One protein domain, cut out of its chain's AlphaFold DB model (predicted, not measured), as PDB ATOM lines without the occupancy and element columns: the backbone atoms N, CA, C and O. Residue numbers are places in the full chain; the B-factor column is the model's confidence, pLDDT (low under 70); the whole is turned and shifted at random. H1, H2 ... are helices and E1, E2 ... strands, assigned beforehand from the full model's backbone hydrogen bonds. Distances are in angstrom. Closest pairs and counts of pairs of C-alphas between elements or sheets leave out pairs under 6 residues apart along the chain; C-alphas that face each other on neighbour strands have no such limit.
ATOM      1  N   THR A 239     148.349 171.809 178.760       96.50
ATOM      2  CA  THR A 239     148.791 172.452 177.521       96.50
ATOM      3  C   THR A 239     147.603 172.496 176.569       96.50
ATOM      4  O   THR A 239     146.942 171.483 176.384       96.50
ATOM      5  N   ALA A 240     147.333 173.656 175.973       97.44
ATOM      6  CA  ALA A 240     146.241 173.841 175.021       97.44
ATOM      7  C   ALA A 240     146.808 174.212 173.648       97.44
ATOM      8  O   ALA A 240     147.694 175.073 173.569       97.44
ATOM      9  N   ILE A 241     146.328 173.564 172.589       97.31
ATOM     10  CA  ILE A 241     146.893 173.671 171.238       97.31
ATOM     11  C   ILE A 241     145.770 173.870 170.236       97.31
ATOM     12  O   ILE A 241     144.781 173.150 170.255       97.31
ATOM     13  N   TYR A 242     145.910 174.866 169.371       97.56
ATOM     14  CA  TYR A 242     144.938 175.118 168.321       97.56
ATOM     15  C   TYR A 242     144.972 174.006 167.273       97.56
ATOM     16  O   TYR A 242     146.025 173.727 166.703       97.56
ATOM     17  N   ASN A 243     143.814 173.401 167.020       96.00
ATOM     18  CA  ASN A 243     143.630 172.268 166.117       96.00
ATOM     19  C   ASN A 243     142.740 172.641 164.910       96.00
ATOM     20  O   ASN A 243     142.052 171.797 164.331       96.00
ATOM     21  N   GLY A 244     142.742 173.928 164.549       96.31
ATOM     22  CA  GLY A 244     142.041 174.459 163.383       96.31
ATOM     23  C   GLY A 244     140.533 174.647 163.562       96.31
ATOM     24  O   GLY A 244     139.946 174.335 164.602       96.31
ATOM     25  N   THR A 245     139.911 175.159 162.502       97.50
ATOM     26  CA  THR A 245     138.462 175.340 162.392       97.50
ATOM     27  C   THR A 245     137.798 174.075 161.842       97.50
ATOM     28  O   THR A 245     138.281 173.486 160.872       97.50
ATOM     29  N   ARG A 246     136.660 173.664 162.410       97.44
ATOM     30  CA  ARG A 246     135.859 172.516 161.951       97.44
ATOM     31  C   ARG A 246     134.420 172.923 161.657       97.44
ATOM     32  O   ARG A 246     133.837 173.706 162.397       97.44
ATOM     33  N   LEU A 247     133.836 172.350 160.608       97.62
ATOM     34  CA  LEU A 247     132.412 172.476 160.297       97.62
ATOM     35  C   LEU A 247     131.656 171.293 160.918       97.62
ATOM     36  O   LEU A 247     131.883 170.150 160.528       97.62
ATOM     37  N   ILE A 248     130.766 171.560 161.874       95.75
ATOM     38  CA  ILE A 248     129.951 170.546 162.560       95.75
ATOM     39  C   ILE A 248     128.503 171.023 162.536       95.75
ATOM     40  O   ILE A 248     128.211 172.121 163.004       95.75
ATOM     41  N   ASN A 249     127.592 170.218 161.979       95.06
ATOM     42  CA  ASN A 249     126.167 170.561 161.864       95.06
ATOM     43  C   ASN A 249     125.941 171.977 161.296       95.06
ATOM     44  O   ASN A 249     125.209 172.786 161.863       95.06
ATOM     45  N   ASN A 250     126.631 172.290 160.192       96.06
ATOM     46  CA  ASN A 250     126.583 173.585 159.505       96.06
ATOM     47  C   ASN A 250     127.029 174.802 160.349       96.06
ATOM     48  O   ASN A 250     126.722 175.939 160.010       96.06
ATOM     49  N   THR A 251     127.751 174.574 161.449       97.75
ATOM     50  CA  THR A 251     128.330 175.620 162.304       97.75
ATOM     51  C   THR A 251     129.848 175.469 162.337       97.75
ATOM     52  O   THR A 251     130.356 174.358 162.499       97.75
ATOM     53  N   PHE A 252     130.580 176.573 162.175       98.25
ATOM     54  CA  PHE A 252     132.036 176.577 162.320       98.25
ATOM     55  C   PHE A 252     132.444 176.681 163.791       98.25
ATOM     56  O   PHE A 252     131.909 177.501 164.543       98.25
ATOM     57  N   TYR A 253     133.405 175.848 164.180       98.44
ATOM     58  CA  TYR A 253     134.000 175.827 165.508       98.44
ATOM     59  C   TYR A 253     135.512 175.952 165.416       98.44
ATOM     60  O   TYR A 253     136.149 175.199 164.682       98.44
ATOM     61  N   GLU A 254     136.093 176.816 166.237       98.00
ATOM     62  CA  GLU A 254     137.509 176.746 166.559       98.00
ATOM     63  C   GLU A 254     137.754 175.639 167.575       98.00
ATOM     64  O   GLU A 254     137.137 175.614 168.646       98.00
ATOM     65  N   VAL A 255     138.662 174.727 167.231       98.25
ATOM     66  CA  VAL A 255     138.960 173.554 168.048       98.25
ATOM     67  C   VAL A 255     140.308 173.716 168.721       98.25
ATOM     68  O   VAL A 255     141.310 174.062 168.095       98.25
ATOM     69  N   ILE A 256     140.337 173.451 170.021       98.50
ATOM     70  CA  ILE A 256     141.548 173.476 170.834       98.50
ATOM     71  C   ILE A 256     141.695 172.115 171.492       98.50
ATOM     72  O   ILE A 256     140.845 171.706 172.275       98.50
ATOM     73  N   GLU A 257     142.789 171.431 171.202       97.94
ATOM     74  CA  GLU A 257     143.132 170.162 171.824       97.94
ATOM     75  C   GLU A 257     143.828 170.401 173.169       97.94
ATOM     76  O   GLU A 257     144.702 171.271 173.299       97.94
ATOM     77  N   LEU A 258     143.416 169.644 174.184       97.62
ATOM     78  CA  LEU A 258     143.932 169.719 175.541       97.62
ATOM     79  C   LEU A 258     144.821 168.516 175.843       97.62
ATOM     80  O   LEU A 258     144.418 167.368 175.723       97.62
ATOM     81  N   TYR A 259     146.012 168.804 176.355       97.38
ATOM     82  CA  TYR A 259     146.913 167.822 176.943       97.38
ATOM     83  C   TYR A 259     147.063 168.138 178.424       97.38
ATOM     84  O   TYR A 259     147.791 169.069 178.796       97.38
ATOM     85  N   LYS A 260     146.330 167.427 179.277       95.75
ATOM     86  CA  LYS A 260     146.164 167.784 180.690       95.75
ATOM     87  C   LYS A 260     146.204 166.567 181.597       95.75
ATOM     88  O   LYS A 260     145.903 165.453 181.188       95.75
ATOM     89  N   GLN A 261     146.552 166.797 182.858       94.62
ATOM     90  CA  GLN A 261     146.464 165.747 183.869       94.62
ATOM     91  C   GLN A 261     144.988 165.373 184.143       94.62
ATOM     92  O   GLN A 261     144.109 166.230 183.996       94.62
ATOM     93  N   PRO A 262     144.689 164.127 184.566       91.31
ATOM     94  CA  PRO A 262     143.309 163.642 184.698       91.31
ATOM     95  C   PRO A 262     142.424 164.458 185.648       91.31
ATOM     96  O   PRO A 262     141.233 164.616 185.407       91.31
ATOM     97  N   ASN A 263     143.007 165.020 186.709       92.06
ATOM     98  CA  ASN A 263     142.305 165.814 187.719       92.06
ATOM     99  C   ASN A 263     142.056 167.277 187.311       92.06
ATOM    100  O   ASN A 263     141.518 168.044 188.108       92.06
ATOM    101  N   ILE A 264     142.479 167.692 186.115       94.12
ATOM    102  CA  ILE A 264     142.311 169.067 185.648       94.12
ATOM    103  C   ILE A 264     140.906 169.261 185.080       94.12
ATOM    104  O   ILE A 264     140.545 168.654 184.063       94.12
ATOM    105  N   ALA A 265     140.165 170.171 185.714       92.81
ATOM    106  CA  ALA A 265     138.864 170.653 185.267       92.81
ATOM    107  C   ALA A 265     138.999 172.040 184.621       92.81
ATOM    108  O   ALA A 265     139.677 172.917 185.158       92.81
ATOM    109  N   ILE A 266     138.363 172.228 183.462       96.62
ATOM    110  CA  ILE A 266     138.353 173.502 182.736       96.62
ATOM    111  C   ILE A 266     137.203 174.361 183.261       96.62
ATOM    112  O   ILE A 266     136.049 173.949 183.180       96.62
ATOM    113  N   ASP A 267     137.505 175.556 183.766       94.50
ATOM    114  CA  ASP A 267     136.492 176.450 184.345       94.50
ATOM    115  C   ASP A 267     135.972 177.480 183.340       94.50
ATOM    116  O   ASP A 267     134.831 177.930 183.431       94.50
ATOM    117  N   ALA A 268     136.840 177.950 182.439       96.00
ATOM    118  CA  ALA A 268     136.491 179.004 181.496       96.00
ATOM    119  C   ALA A 268     137.444 179.068 180.304       96.00
ATOM    120  O   ALA A 268     138.653 178.855 180.432       96.00
ATOM    121  N   VAL A 269     136.901 179.521 179.179       97.62
ATOM    122  CA  VAL A 269     137.655 179.973 178.013       97.62
ATOM    123  C   VAL A 269     137.507 181.484 177.897       97.62
ATOM    124  O   VAL A 269     136.416 182.033 178.078       97.62
ATOM    125  N   LYS A 270     138.617 182.184 177.654       96.38
ATOM    126  CA  LYS A 270     138.644 183.648 177.576       96.38
ATOM    127  C   LYS A 270     139.403 184.131 176.356       96.38
ATOM    128  O   LYS A 270     140.499 183.651 176.078       96.38
ATOM    129  N   LEU A 271     138.870 185.160 175.713       96.38
ATOM    130  CA  LEU A 271     139.625 186.018 174.808       96.38
ATOM    131  C   LEU A 271     140.359 187.032 175.675       96.38
ATOM    132  O   LEU A 271     139.737 187.673 176.522       96.38
ATOM    133  N   VAL A 272     141.672 187.145 175.518       94.62
ATOM    134  CA  VAL A 272     142.518 188.030 176.326       94.62
ATOM    135  C   VAL A 272     143.303 188.933 175.397       94.62
ATOM    136  O   VAL A 272     143.961 188.448 174.478       94.62
ATOM    137  N   LYS A 273     143.238 190.246 175.629       94.06
ATOM    138  CA  LYS A 273     143.934 191.221 174.793       94.06
ATOM    139  C   LYS A 273     145.431 190.945 174.833       94.06
ATOM    140  O   LYS A 273     146.009 190.770 175.910       94.06
ATOM    141  N   ILE A 274     146.069 190.938 173.664       91.94
ATOM    142  CA  ILE A 274     147.515 190.718 173.578       91.94
ATOM    143  C   ILE A 274     148.222 191.770 174.440       91.94
ATOM    144  O   ILE A 274     148.009 192.973 174.282       91.94
ATOM    145  N   LYS A 275     149.067 191.293 175.361       87.94
ATOM    146  CA  LYS A 275     149.838 192.102 176.321       87.94
ATOM    147  C   LYS A 275     149.004 192.909 177.336       87.94
ATOM    148  O   LYS A 275     149.592 193.727 178.040       87.94
ATOM    149  N   ASP A 276     147.693 192.690 177.481       88.19
ATOM    150  CA  ASP A 276     146.888 193.356 178.520       88.19
ATOM    151  C   ASP A 276     145.764 192.471 179.087       88.19
ATOM    152  O   ASP A 276     144.605 192.551 178.683       88.19
ATOM    153  N   ASP A 277     146.092 191.676 180.108       85.38
ATOM    154  CA  ASP A 277     145.179 190.724 180.759       85.38
ATOM    155  C   ASP A 277     144.003 191.380 181.508       85.38
ATOM    156  O   ASP A 277     143.127 190.686 182.040       85.38
ATOM    157  N   ARG A 278     143.984 192.714 181.634       84.06
ATOM    158  CA  ARG A 278     142.836 193.420 182.226       84.06
ATOM    159  C   ARG A 278     141.616 193.311 181.327       84.06
ATOM    160  O   ARG A 278     140.507 193.188 181.839       84.06
ATOM    161  N   PHE A 279     141.842 193.327 180.015       88.94
ATOM    162  CA  PHE A 279     140.800 193.198 179.014       88.94
ATOM    163  C   PHE A 279     140.674 191.730 178.636       88.94
ATOM    164  O   PHE A 279     141.498 191.170 177.911       88.94
ATOM    165  N   SER A 280     139.621 191.106 179.150       92.38
ATOM    166  CA  SER A 280     139.286 189.730 178.822       92.38
ATOM    167  C   SER A 280     137.784 189.540 178.720       92.38
ATOM    168  O   SER A 280     137.054 190.071 179.557       92.38
ATOM    169  N   LYS A 281     137.344 188.712 177.779       94.00
ATOM    170  CA  LYS A 281     135.946 188.326 177.590       94.00
ATOM    171  C   LYS A 281     135.825 186.809 177.712       94.00
ATOM    172  O   LYS A 281     136.586 186.092 177.069       94.00
ATOM    173  N   LYS A 282     134.905 186.317 178.547       95.69
ATOM    174  CA  LYS A 282     134.559 184.886 178.568       95.69
ATOM    175  C   LYS A 282     133.780 184.536 177.302       95.69
ATOM    176  O   LYS A 282     132.991 185.356 176.837       95.69
ATOM    177  N   VAL A 283     134.006 183.341 176.776       97.06
ATOM    178  CA  VAL A 283     133.252 182.788 175.645       97.06
ATOM    179  C   VAL A 283     132.657 181.448 176.034       97.06
ATOM    180  O   VAL A 283     133.238 180.729 176.853       97.06
ATOM    181  N   ASP A 284     131.504 181.142 175.451       97.25
ATOM    182  CA  ASP A 284     130.875 179.841 175.601       97.25
ATOM    183  C   ASP A 284     131.697 178.778 174.871       97.25
ATOM    184  O   ASP A 284     132.363 179.045 173.866       97.25
ATOM    185  N   PHE A 285     131.692 177.569 175.418       97.75
ATOM    186  CA  PHE A 285     132.469 176.463 174.887       97.75
ATOM    187  C   PHE A 285     131.850 175.121 175.263       97.75
ATOM    188  O   PHE A 285     131.114 175.007 176.243       97.75
ATOM    189  N   ILE A 286     132.196 174.098 174.491       97.12
ATOM    190  CA  ILE A 286     131.882 172.696 174.776       97.12
ATOM    191  C   ILE A 286     133.202 171.961 174.984       97.12
ATOM    192  O   ILE A 286     134.165 172.221 174.262       97.12
ATOM    193  N   VAL A 287     133.255 171.054 175.961       96.25
ATOM    194  CA  VAL A 287     134.392 170.147 176.158       96.25
ATOM    195  C   VAL A 287     133.956 168.733 175.821       96.25
ATOM    196  O   VAL A 287     133.058 168.201 176.467       96.25
ATOM    197  N   GLU A 288     134.606 168.120 174.838       94.75
ATOM    198  CA  GLU A 288     134.347 166.739 174.436       94.75
ATOM    199  C   GLU A 288     135.644 166.092 173.942       94.75
ATOM    200  O   GLU A 288     136.357 166.692 173.139       94.75
ATOM    201  N   ASN A 289     135.954 164.878 174.414       91.75
ATOM    202  CA  ASN A 289     137.145 164.110 174.018       91.75
ATOM    203  C   ASN A 289     138.446 164.935 174.091       91.75
ATOM    204  O   ASN A 289     139.186 165.043 173.115       91.75
ATOM    205  N   ASP A 290     138.662 165.594 175.237       94.00
ATOM    206  CA  ASP A 290     139.788 166.507 175.493       94.00
ATOM    207  C   ASP A 290     139.959 167.626 174.448       94.00
ATOM    208  O   ASP A 290     141.019 168.234 174.322       94.00
ATOM    209  N   CYS A 291     138.890 167.970 173.734       97.12
ATOM    210  CA  CYS A 291     138.836 169.118 172.846       97.12
ATOM    211  C   CYS A 291     137.865 170.163 173.392       97.12
ATOM    212  O   CYS A 291     136.783 169.841 173.880       97.12
ATOM    213  N   ILE A 292     138.253 171.428 173.279       98.25
ATOM    214  CA  ILE A 292     137.382 172.581 173.479       98.25
ATOM    215  C   ILE A 292     136.889 173.032 172.110       98.25
ATOM    216  O   ILE A 292     137.694 173.268 171.209       98.25
ATOM    217  N   TYR A 293     135.578 173.202 171.991       98.38
ATOM    218  CA  TYR A 293     134.912 173.732 170.811       98.38
ATOM    219  C   TYR A 293     134.317 175.095 171.147       98.38
ATOM    220  O   TYR A 293     133.499 175.208 172.060       98.38
ATOM    221  N   ILE A 294     134.721 176.118 170.401       98.19
ATOM    222  CA  ILE A 294     134.199 177.485 170.508       98.19
ATOM    223  C   ILE A 294     133.573 177.814 169.162       98.19
ATOM    224  O   ILE A 294     134.235 177.626 168.144       98.19
ATOM    225  N   LYS A 295     132.331 178.299 169.112       97.81
ATOM    226  CA  LYS A 295     131.767 178.732 167.825       97.81
ATOM    227  C   LYS A 295     132.615 179.874 167.277       97.81
ATOM    228  O   LYS A 295     132.926 180.817 168.003       97.81
ATOM    229  N   THR A 296     132.966 179.818 165.997       96.00
ATOM    230  CA  THR A 296     133.802 180.852 165.368       96.00
ATOM    231  C   THR A 296     133.156 182.239 165.488       96.00
ATOM    232  O   THR A 296     133.846 183.222 165.744       96.00
ATOM    233  N   ASP A 297     131.822 182.321 165.425       93.81
ATOM    234  CA  ASP A 297     131.074 183.572 165.606       93.81
ATOM    235  C   ASP A 297     131.188 184.198 167.005       93.81
ATOM    236  O   ASP A 297     130.976 185.409 167.142       93.81
ATOM    237  N   ASP A 298     131.548 183.408 168.020       94.31
ATOM    238  CA  ASP A 298     131.731 183.870 169.399       94.31
ATOM    239  C   ASP A 298     133.136 184.451 169.629       94.31
ATOM    240  O   ASP A 298     133.354 185.183 170.603       94.31
ATOM    241  N   LEU A 299     134.079 184.226 168.701       92.31
ATOM    242  CA  LEU A 299     135.430 184.805 168.712       92.31
ATOM    243  C   LEU A 299     135.460 186.279 168.285       92.31
ATOM    244  O   LEU A 299     136.317 186.730 167.526       92.31
ATOM    245  N   LYS A 300     134.526 187.064 168.818       88.62
ATOM    246  CA  LYS A 300     134.442 188.512 168.623       88.62
ATOM    247  C   LYS A 300     134.925 189.216 169.878       88.62
ATOM    248  O   LYS A 300     134.265 189.160 170.926       88.62
ATOM    249  N   PHE A 301     136.046 189.919 169.745       91.12
ATOM    250  CA  PHE A 301     136.612 190.768 170.789       91.12
ATOM    251  C   PHE A 301     136.822 192.206 170.303       91.12
ATOM    252  O   PHE A 301     137.904 192.770 170.433       91.12
ATOM    253  N   GLU A 302     135.762 192.791 169.737       84.69
ATOM    254  CA  GLU A 302     135.781 194.155 169.192       84.69
ATOM    255  C   GLU A 302     136.979 194.364 168.232       84.69
ATOM    256  O   GLU A 302     137.406 193.437 167.539       84.69
ATOM    257  N   ASP A 303     137.546 195.569 168.193       84.19
ATOM    258  CA  ASP A 303     138.703 195.917 167.360       84.19
ATOM    259  C   ASP A 303     140.045 195.600 168.064       84.19
ATOM    260  O   ASP A 303     141.032 196.333 167.950       84.19
ATOM    261  N   THR A 304     140.085 194.517 168.852       90.69
ATOM    262  CA  THR A 304     141.235 194.147 169.689       90.69
ATOM    263  C   THR A 304     141.848 192.818 169.263       90.69
ATOM    264  O   THR A 304     141.162 191.806 169.214       90.69
ATOM    265  N   ASP A 305     143.164 192.801 169.040       94.38
ATOM    266  CA  ASP A 305     143.914 191.555 168.837       94.38
ATOM    267  C   ASP A 305     144.001 190.761 170.146       94.38
ATOM    268  O   ASP A 305     144.256 191.327 171.221       94.38
ATOM    269  N   PHE A 306     143.833 189.442 170.065       95.56
ATOM    270  CA  PHE A 306     143.677 188.612 171.255       95.56
ATOM    271  C   PHE A 306     144.354 187.246 171.171       95.56
ATOM    272  O   PHE A 306     144.548 186.668 170.105       95.56
ATOM    273  N   ASN A 307     144.686 186.712 172.345       96.56
ATOM    274  CA  ASN A 307     144.986 185.302 172.555       96.56
ATOM    275  C   ASN A 307     143.745 184.594 173.116       96.56
ATOM    276  O   ASN A 307     142.913 185.216 173.782       96.56
ATOM    277  N   ILE A 308     143.669 183.275 172.940       97.44
ATOM    278  CA  ILE A 308     142.743 182.437 173.710       97.44
ATOM    279  C   ILE A 308     143.465 181.933 174.964       97.44
ATOM    280  O   ILE A 308     144.587 181.425 174.894       97.44
ATOM    281  N   SER A 309     142.821 182.076 176.119       96.88
ATOM    282  CA  SER A 309     143.283 181.586 177.416       96.88
ATOM    283  C   SER A 309     142.305 180.561 177.977       96.88
ATOM    284  O   SER A 309     141.100 180.803 178.020       96.88
ATOM    285  N   ILE A 310     142.843 179.433 178.438       97.38
ATOM    286  CA  ILE A 310     142.103 178.380 179.129       97.38
ATOM    287  C   ILE A 310     142.379 178.509 180.624       97.38
ATOM    288  O   ILE A 310     143.537 178.448 181.044       97.38
ATOM    289  N   GLN A 311     141.323 178.698 181.411       95.81
ATOM    290  CA  GLN A 311     141.373 178.689 182.868       95.81
ATOM    291  C   GLN A 311     140.990 177.305 183.396       95.81
ATOM    292  O   GLN A 311     140.009 176.721 182.933       95.81
ATOM    293  N   TYR A 312     141.753 176.809 184.365       95.25
ATOM    294  CA  TYR A 312     141.521 175.523 185.009       95.25
ATOM    295  C   TYR A 312     141.812 175.572 186.515       95.25
ATOM    296  O   TYR A 312     142.566 176.425 186.999       95.25
ATOM    297  N   ASN A 313     141.221 174.633 187.258       92.06
ATOM    298  CA  ASN A 313     141.327 174.519 188.718       92.06
ATOM    299  C   ASN A 313     141.045 175.836 189.472       92.06
ATOM    300  O   ASN A 313     141.712 176.181 190.449       92.06
ATOM    301  N   GLY A 314     140.081 176.611 188.993       89.44
ATOM    302  CA  GLY A 314     139.628 177.874 189.560       89.44
ATOM    303  C   GLY A 314     140.487 179.094 189.221       89.44
ATOM    304  O   GLY A 314     139.941 180.192 189.163       89.44
ATOM    305  N   PHE A 315     141.794 178.962 188.970       89.62
ATOM    306  CA  PHE A 315     142.679 180.133 188.809       89.62
ATOM    307  C   PHE A 315     143.892 179.949 187.892       89.62
ATOM    308  O   PHE A 315     144.452 180.961 187.445       89.62
ATOM    309  N   ASP A 316     144.337 178.715 187.646       92.50
ATOM    310  CA  ASP A 316     145.480 178.459 186.774       92.50
ATOM    311  C   ASP A 316     145.073 178.788 185.329       92.50
ATOM    312  O   ASP A 316     143.915 178.640 184.938       92.50
ATOM    313  N   GLN A 317     146.012 179.305 184.534       93.38
ATOM    314  CA  GLN A 317     145.743 179.739 183.162       93.38
ATOM    315  C   GLN A 317     146.843 179.275 182.215       93.38
ATOM    316  O   GLN A 317     148.030 179.324 182.542       93.38
ATOM    317  N   VAL A 318     146.445 178.864 181.013       95.06
ATOM    318  CA  VAL A 318     147.357 178.585 179.902       95.06
ATOM    319  C   VAL A 318     146.869 179.295 178.644       95.06
ATOM    320  O   VAL A 318     145.678 179.304 178.346       95.06
ATOM    321  N   LEU A 319     147.785 179.933 177.915       96.06
ATOM    322  CA  LEU A 319     147.490 180.472 176.589       96.06
ATOM    323  C   LEU A 319     147.563 179.350 175.559       96.06
ATOM    324  O   LEU A 319     148.507 178.553 175.578       96.06
ATOM    325  N   VAL A 320     146.599 179.330 174.642       97.75
ATOM    326  CA  VAL A 320     146.574 178.383 173.528       97.75
ATOM    327  C   VAL A 320     147.810 178.591 172.656       97.75
ATOM    328  O   VAL A 320     148.203 179.722 172.358       97.75
ATOM    329  N   ARG A 321     148.457 177.490 172.277       95.81
ATOM    330  CA  ARG A 321     149.635 177.481 171.407       95.81
ATOM    331  C   ARG A 321     149.231 177.240 169.961       95.81
ATOM    332  O   ARG A 321     148.300 176.489 169.693       95.81
ATOM    333  N   ALA A 322     149.976 177.845 169.043       94.50
ATOM    334  CA  ALA A 322     149.797 177.637 167.608       94.50
ATOM    335  C   ALA A 322     150.483 176.359 167.096       94.50
ATOM    336  O   ALA A 322     150.195 175.908 165.994       94.50
ATOM    337  N   THR A 323     151.427 175.799 167.861       92.00
ATOM    338  CA  THR A 323     152.200 174.621 167.454       92.00
ATOM    339  C   THR A 323     152.295 173.588 168.566       92.00
ATOM    340  O   THR A 323     152.377 173.928 169.752       92.00
ATOM    341  N   TYR A 324     152.305 172.318 168.156       92.50
ATOM    342  CA  TYR A 324     152.528 171.181 169.038       92.50
ATOM    343  C   TYR A 324     153.935 171.213 169.660       92.50
ATOM    344  O   TYR A 324     154.869 171.759 169.055       92.50
ATOM    345  N   PRO A 325     154.117 170.654 170.877       91.81
ATOM    346  CA  PRO A 325     155.433 170.300 171.385       91.81
ATOM    347  C   PRO A 325     156.220 169.531 170.327       91.81
ATOM    348  O   PRO A 325     155.670 168.699 169.611       91.81
ATOM    349  N   ASN A 326     157.509 169.821 170.233       87.88
ATOM    350  CA  ASN A 326     158.383 169.197 169.260       87.88
ATOM    351  C   ASN A 326     159.743 168.986 169.897       87.88
ATOM    352  O   ASN A 326     160.363 169.932 170.377       87.88
ATOM    353  N   PHE A 327     160.228 167.762 169.815       87.00
ATOM    354  CA  PHE A 327     161.594 167.426 170.143       87.00
ATOM    355  C   PHE A 327     162.191 166.697 168.944       87.00
ATOM    356  O   PHE A 327     161.608 165.734 168.451       87.00
ATOM    357  N   ASN A 328     163.314 167.203 168.446       82.94
ATOM    358  CA  ASN A 328     164.045 166.601 167.342       82.94
ATOM    359  C   ASN A 328     165.520 167.014 167.450       82.94
ATOM    360  O   ASN A 328     165.836 168.206 167.433       82.94
ATOM    361  N   ASP A 329     166.401 166.021 167.571       78.81
ATOM    362  CA  ASP A 329     167.845 166.209 167.760       78.81
ATOM    363  C   ASP A 329     168.574 166.653 166.482       78.81
ATOM    364  O   ASP A 329     169.672 167.200 166.545       78.81
ATOM    365  N   GLN A 330     167.964 166.442 165.315       84.62
ATOM    366  CA  GLN A 330     168.574 166.696 164.008       84.62
ATOM    367  C   GLN A 330     168.094 167.998 163.366       84.62
ATOM    368  O   GLN A 330     168.791 168.587 162.544       84.62
ATOM    369  N   SER A 331     166.883 168.454 163.683       82.00
ATOM    370  CA  SER A 331     166.274 169.625 163.048       82.00
ATOM    371  C   SER A 331     165.374 170.379 164.018       82.00
ATOM    372  O   SER A 331     164.493 169.805 164.650       82.00
ATOM    373  N   LYS A 332     165.566 171.697 164.119       79.69
ATOM    374  CA  LYS A 332     164.803 172.551 165.038       79.69
ATOM    375  C   LYS A 332     163.651 173.236 164.310       79.69
ATOM    376  O   LYS A 332     163.853 173.875 163.277       79.69
ATOM    377  N   LEU A 333     162.447 173.178 164.883       82.44
ATOM    378  CA  LEU A 333     161.338 174.011 164.417       82.44
ATOM    379  C   LEU A 333     161.668 175.487 164.657       82.44
ATOM    380  O   LEU A 333     161.866 175.916 165.792       82.44
ATOM    381  N   LYS A 334     161.648 176.287 163.586       81.06
ATOM    382  CA  LYS A 334     161.872 177.740 163.665       81.06
ATOM    383  C   LYS A 334     160.841 178.442 164.557       81.06
ATOM    384  O   LYS A 334     161.157 179.450 165.182       81.06
ATOM    385  N   ARG A 335     159.605 177.932 164.594       81.19
ATOM    386  CA  ARG A 335     158.496 178.496 165.375       81.19
ATOM    387  C   ARG A 335     157.935 177.485 166.374       81.19
ATOM    388  O   ARG A 335     156.932 176.827 166.113       81.19
ATOM    389  N   GLN A 336     158.572 177.383 167.536       81.06
ATOM    390  CA  GLN A 336     158.100 176.556 168.646       81.06
ATOM    391  C   GLN A 336     157.586 177.421 169.799       81.06
ATOM    392  O   GLN A 336     158.102 178.509 170.039       81.06
ATOM    393  N   ASN A 337     156.600 176.916 170.542       79.56
ATOM    394  CA  ASN A 337     156.070 177.554 171.748       79.56
ATOM    395  C   ASN A 337     155.372 178.910 171.509       79.56
ATOM    396  O   ASN A 337     155.153 179.647 172.470       79.56
ATOM    397  N   PHE A 338     154.980 179.216 170.270       89.25
ATOM    398  CA  PHE A 338     154.248 180.439 169.942       89.25
ATOM    399  C   PHE A 338     152.822 180.369 170.484       89.25
ATOM    400  O   PHE A 338     152.146 179.344 170.361       89.25
ATOM    401  N   HIS A 339     152.376 181.464 171.093       92.38
ATOM    402  CA  HIS A 339     150.977 181.638 171.453       92.38
ATOM    403  C   HIS A 339     150.156 181.908 170.193       92.38
ATOM    404  O   HIS A 339     150.636 182.550 169.260       92.38
ATOM    405  N   LEU A 340     148.936 181.385 170.166       93.56
ATOM    406  CA  LEU A 340     147.965 181.674 169.122       93.56
ATOM    407  C   LEU A 340     147.495 183.125 169.259       93.56
ATOM    408  O   LEU A 340     147.020 183.512 170.328       93.56
ATOM    409  N   GLU A 341     147.609 183.903 168.187       94.75
ATOM    410  CA  GLU A 341     147.192 185.306 168.116       94.75
ATOM    411  C   GLU A 341     146.152 185.475 167.001       94.75
ATOM    412  O   GLU A 341     146.403 185.096 165.859       94.75
ATOM    413  N   PHE A 342     145.000 186.054 167.338       93.38
ATOM    414  CA  PHE A 342     143.987 186.504 166.386       93.38
ATOM    415  C   PHE A 342     144.118 188.014 166.204       93.38
ATOM    416  O   PHE A 342     144.176 188.757 167.188       93.38
ATOM    417  N   ILE A 343     144.165 188.460 164.949       92.00
ATOM    418  CA  ILE A 343     144.317 189.870 164.578       92.00
ATOM    419  C   ILE A 343     142.978 190.386 164.060       92.00
ATOM    420  O   ILE A 343     142.389 189.764 163.179       92.00
ATOM    421  N   SER A 344     142.505 191.512 164.595       82.94
ATOM    422  CA  SER A 344     141.239 192.110 164.164       82.94
ATOM    423  C   SER A 344     141.379 192.776 162.789       82.94
ATOM    424  O   SER A 344     142.323 193.530 162.535       82.94
ATOM    425  N   ASP A 345     140.418 192.525 161.896       68.56
ATOM    426  CA  ASP A 345     140.485 192.933 160.488       68.56
ATOM    427  C   ASP A 345     140.508 194.456 160.273       68.56
ATOM    428  O   ASP A 345     141.082 194.929 159.290       68.56
ATOM    429  N   LYS A 346     139.972 195.262 161.200       60.44
ATOM    430  CA  LYS A 346     139.928 196.725 161.024       60.44
ATOM    431  C   LYS A 346     141.272 197.436 161.182       60.44
ATOM    432  O   LYS A 346     141.404 198.563 160.709       60.44
ATOM    433  N   LYS A 347     142.298 196.800 161.760       51.53
ATOM    434  CA  LYS A 347     143.654 197.384 161.783       51.53
ATOM    435  C   LYS A 347     144.296 197.471 160.397       51.53
ATOM    436  O   LYS A 347     145.200 198.278 160.210       51.53
ATOM    437  N   LYS A 348     143.829 196.688 159.418       47.59
ATOM    438  CA  LYS A 348     144.364 196.705 158.046       47.59
ATOM    439  C   LYS A 348     143.913 197.911 157.211       47.59
ATOM    440  O   LYS A 348     144.448 198.100 156.128       47.59
ATOM    441  N   LEU A 349     142.961 198.720 157.688       44.41
ATOM    442  CA  LEU A 349     142.444 199.891 156.957       44.41
ATOM    443  C   LEU A 349     143.291 201.166 157.130       44.41
ATOM    444  O   LEU A 349     143.001 202.171 156.488       44.41
TER     445      LEU A 349
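This is residues 239 to 349 of the 351 residues of an uncharacterized protein of Staphylococcus equorum (UniProt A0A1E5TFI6). Two strongly twisted sheets of four strands each, E1 E2 E6 E5 and E4 E3 E7 E8, are stacked face to face as a sandwich, with the strands of one crossing those of the other. From this body the unnamed stretch of residues 320 to 344 swings out in one long loop and folds back, and the short helix H1 ends the printed part away from both sheets. The printed part has 111 residues, with eight named strands, E1 to E8, followed by one named helix; both sheets are antiparallel throughout, and the class is mostly strand. The whole is compact, with a radius of gyration of the C-alphas of 14.7 A, and spans 43 by 36 by 33 A.

Find C-alpha 239 at (148.791, 172.452, 177.521); from there E1, residues 239 to 248, runs 24.1 A and bends by 64 degrees at residue 245. E2, residues 251 to 260, runs back over 26.8 A, and this sheet is completed by E6, residues 291 to 295, and E5, residues 286 to 288. For the other sheet, begin at C-alpha 266, (138.353, 173.502, 182.736), where E3 runs 20.2 A to residue 273. E4, residues 276 to 283, bends by 65 degrees at residue 279; E7, residues 306 to 312, is 19.1 A long, and E8 holds residues 316 to 319. H1, residues 345 to 349, ends at C-alpha 349, (142.444, 199.891, 156.957).

Look first at the hairpin E1 and E2, where N 241 and O 257 are 2.9 A apart. Beside E2 stands E6, with N 254 and O 294 at 2.8 A, and then the edge strand E5, with N 288 and O 291 at 2.9 A. In the second sheet, the inner strands E3 and E7 have N 270 and O 309 at 2.9 A. The edge strands follow: E4 beside E3, with N 281 and O 271 at 2.9 A, and E8 beside E7, with N 310 and O 318 at 2.8 A. The facing parts of the two sheets are 10.4 A centre to centre, their strands at 74 degrees. E4 runs on into E5 across a break of 2 residues, at 74 degrees. The closest C-alphas of E1 and E8, those of Thr 239 and Val 318, are 6.7 A apart. H1 is not on either sheet; 0 of its 1 O i to N i+4 pairs is within hydrogen-bond range, against 2 of 2 O i to N i+3 pairs.

The two C-alphas farthest apart, those of Asn 263 and Leu 349, are 45.9 A apart. The printed part has no cut, and the link from E8 to H1, 25 residues, is long. Mean pLDDT of the printed part is 91.3; look for values under 70 at residues 345 to 349.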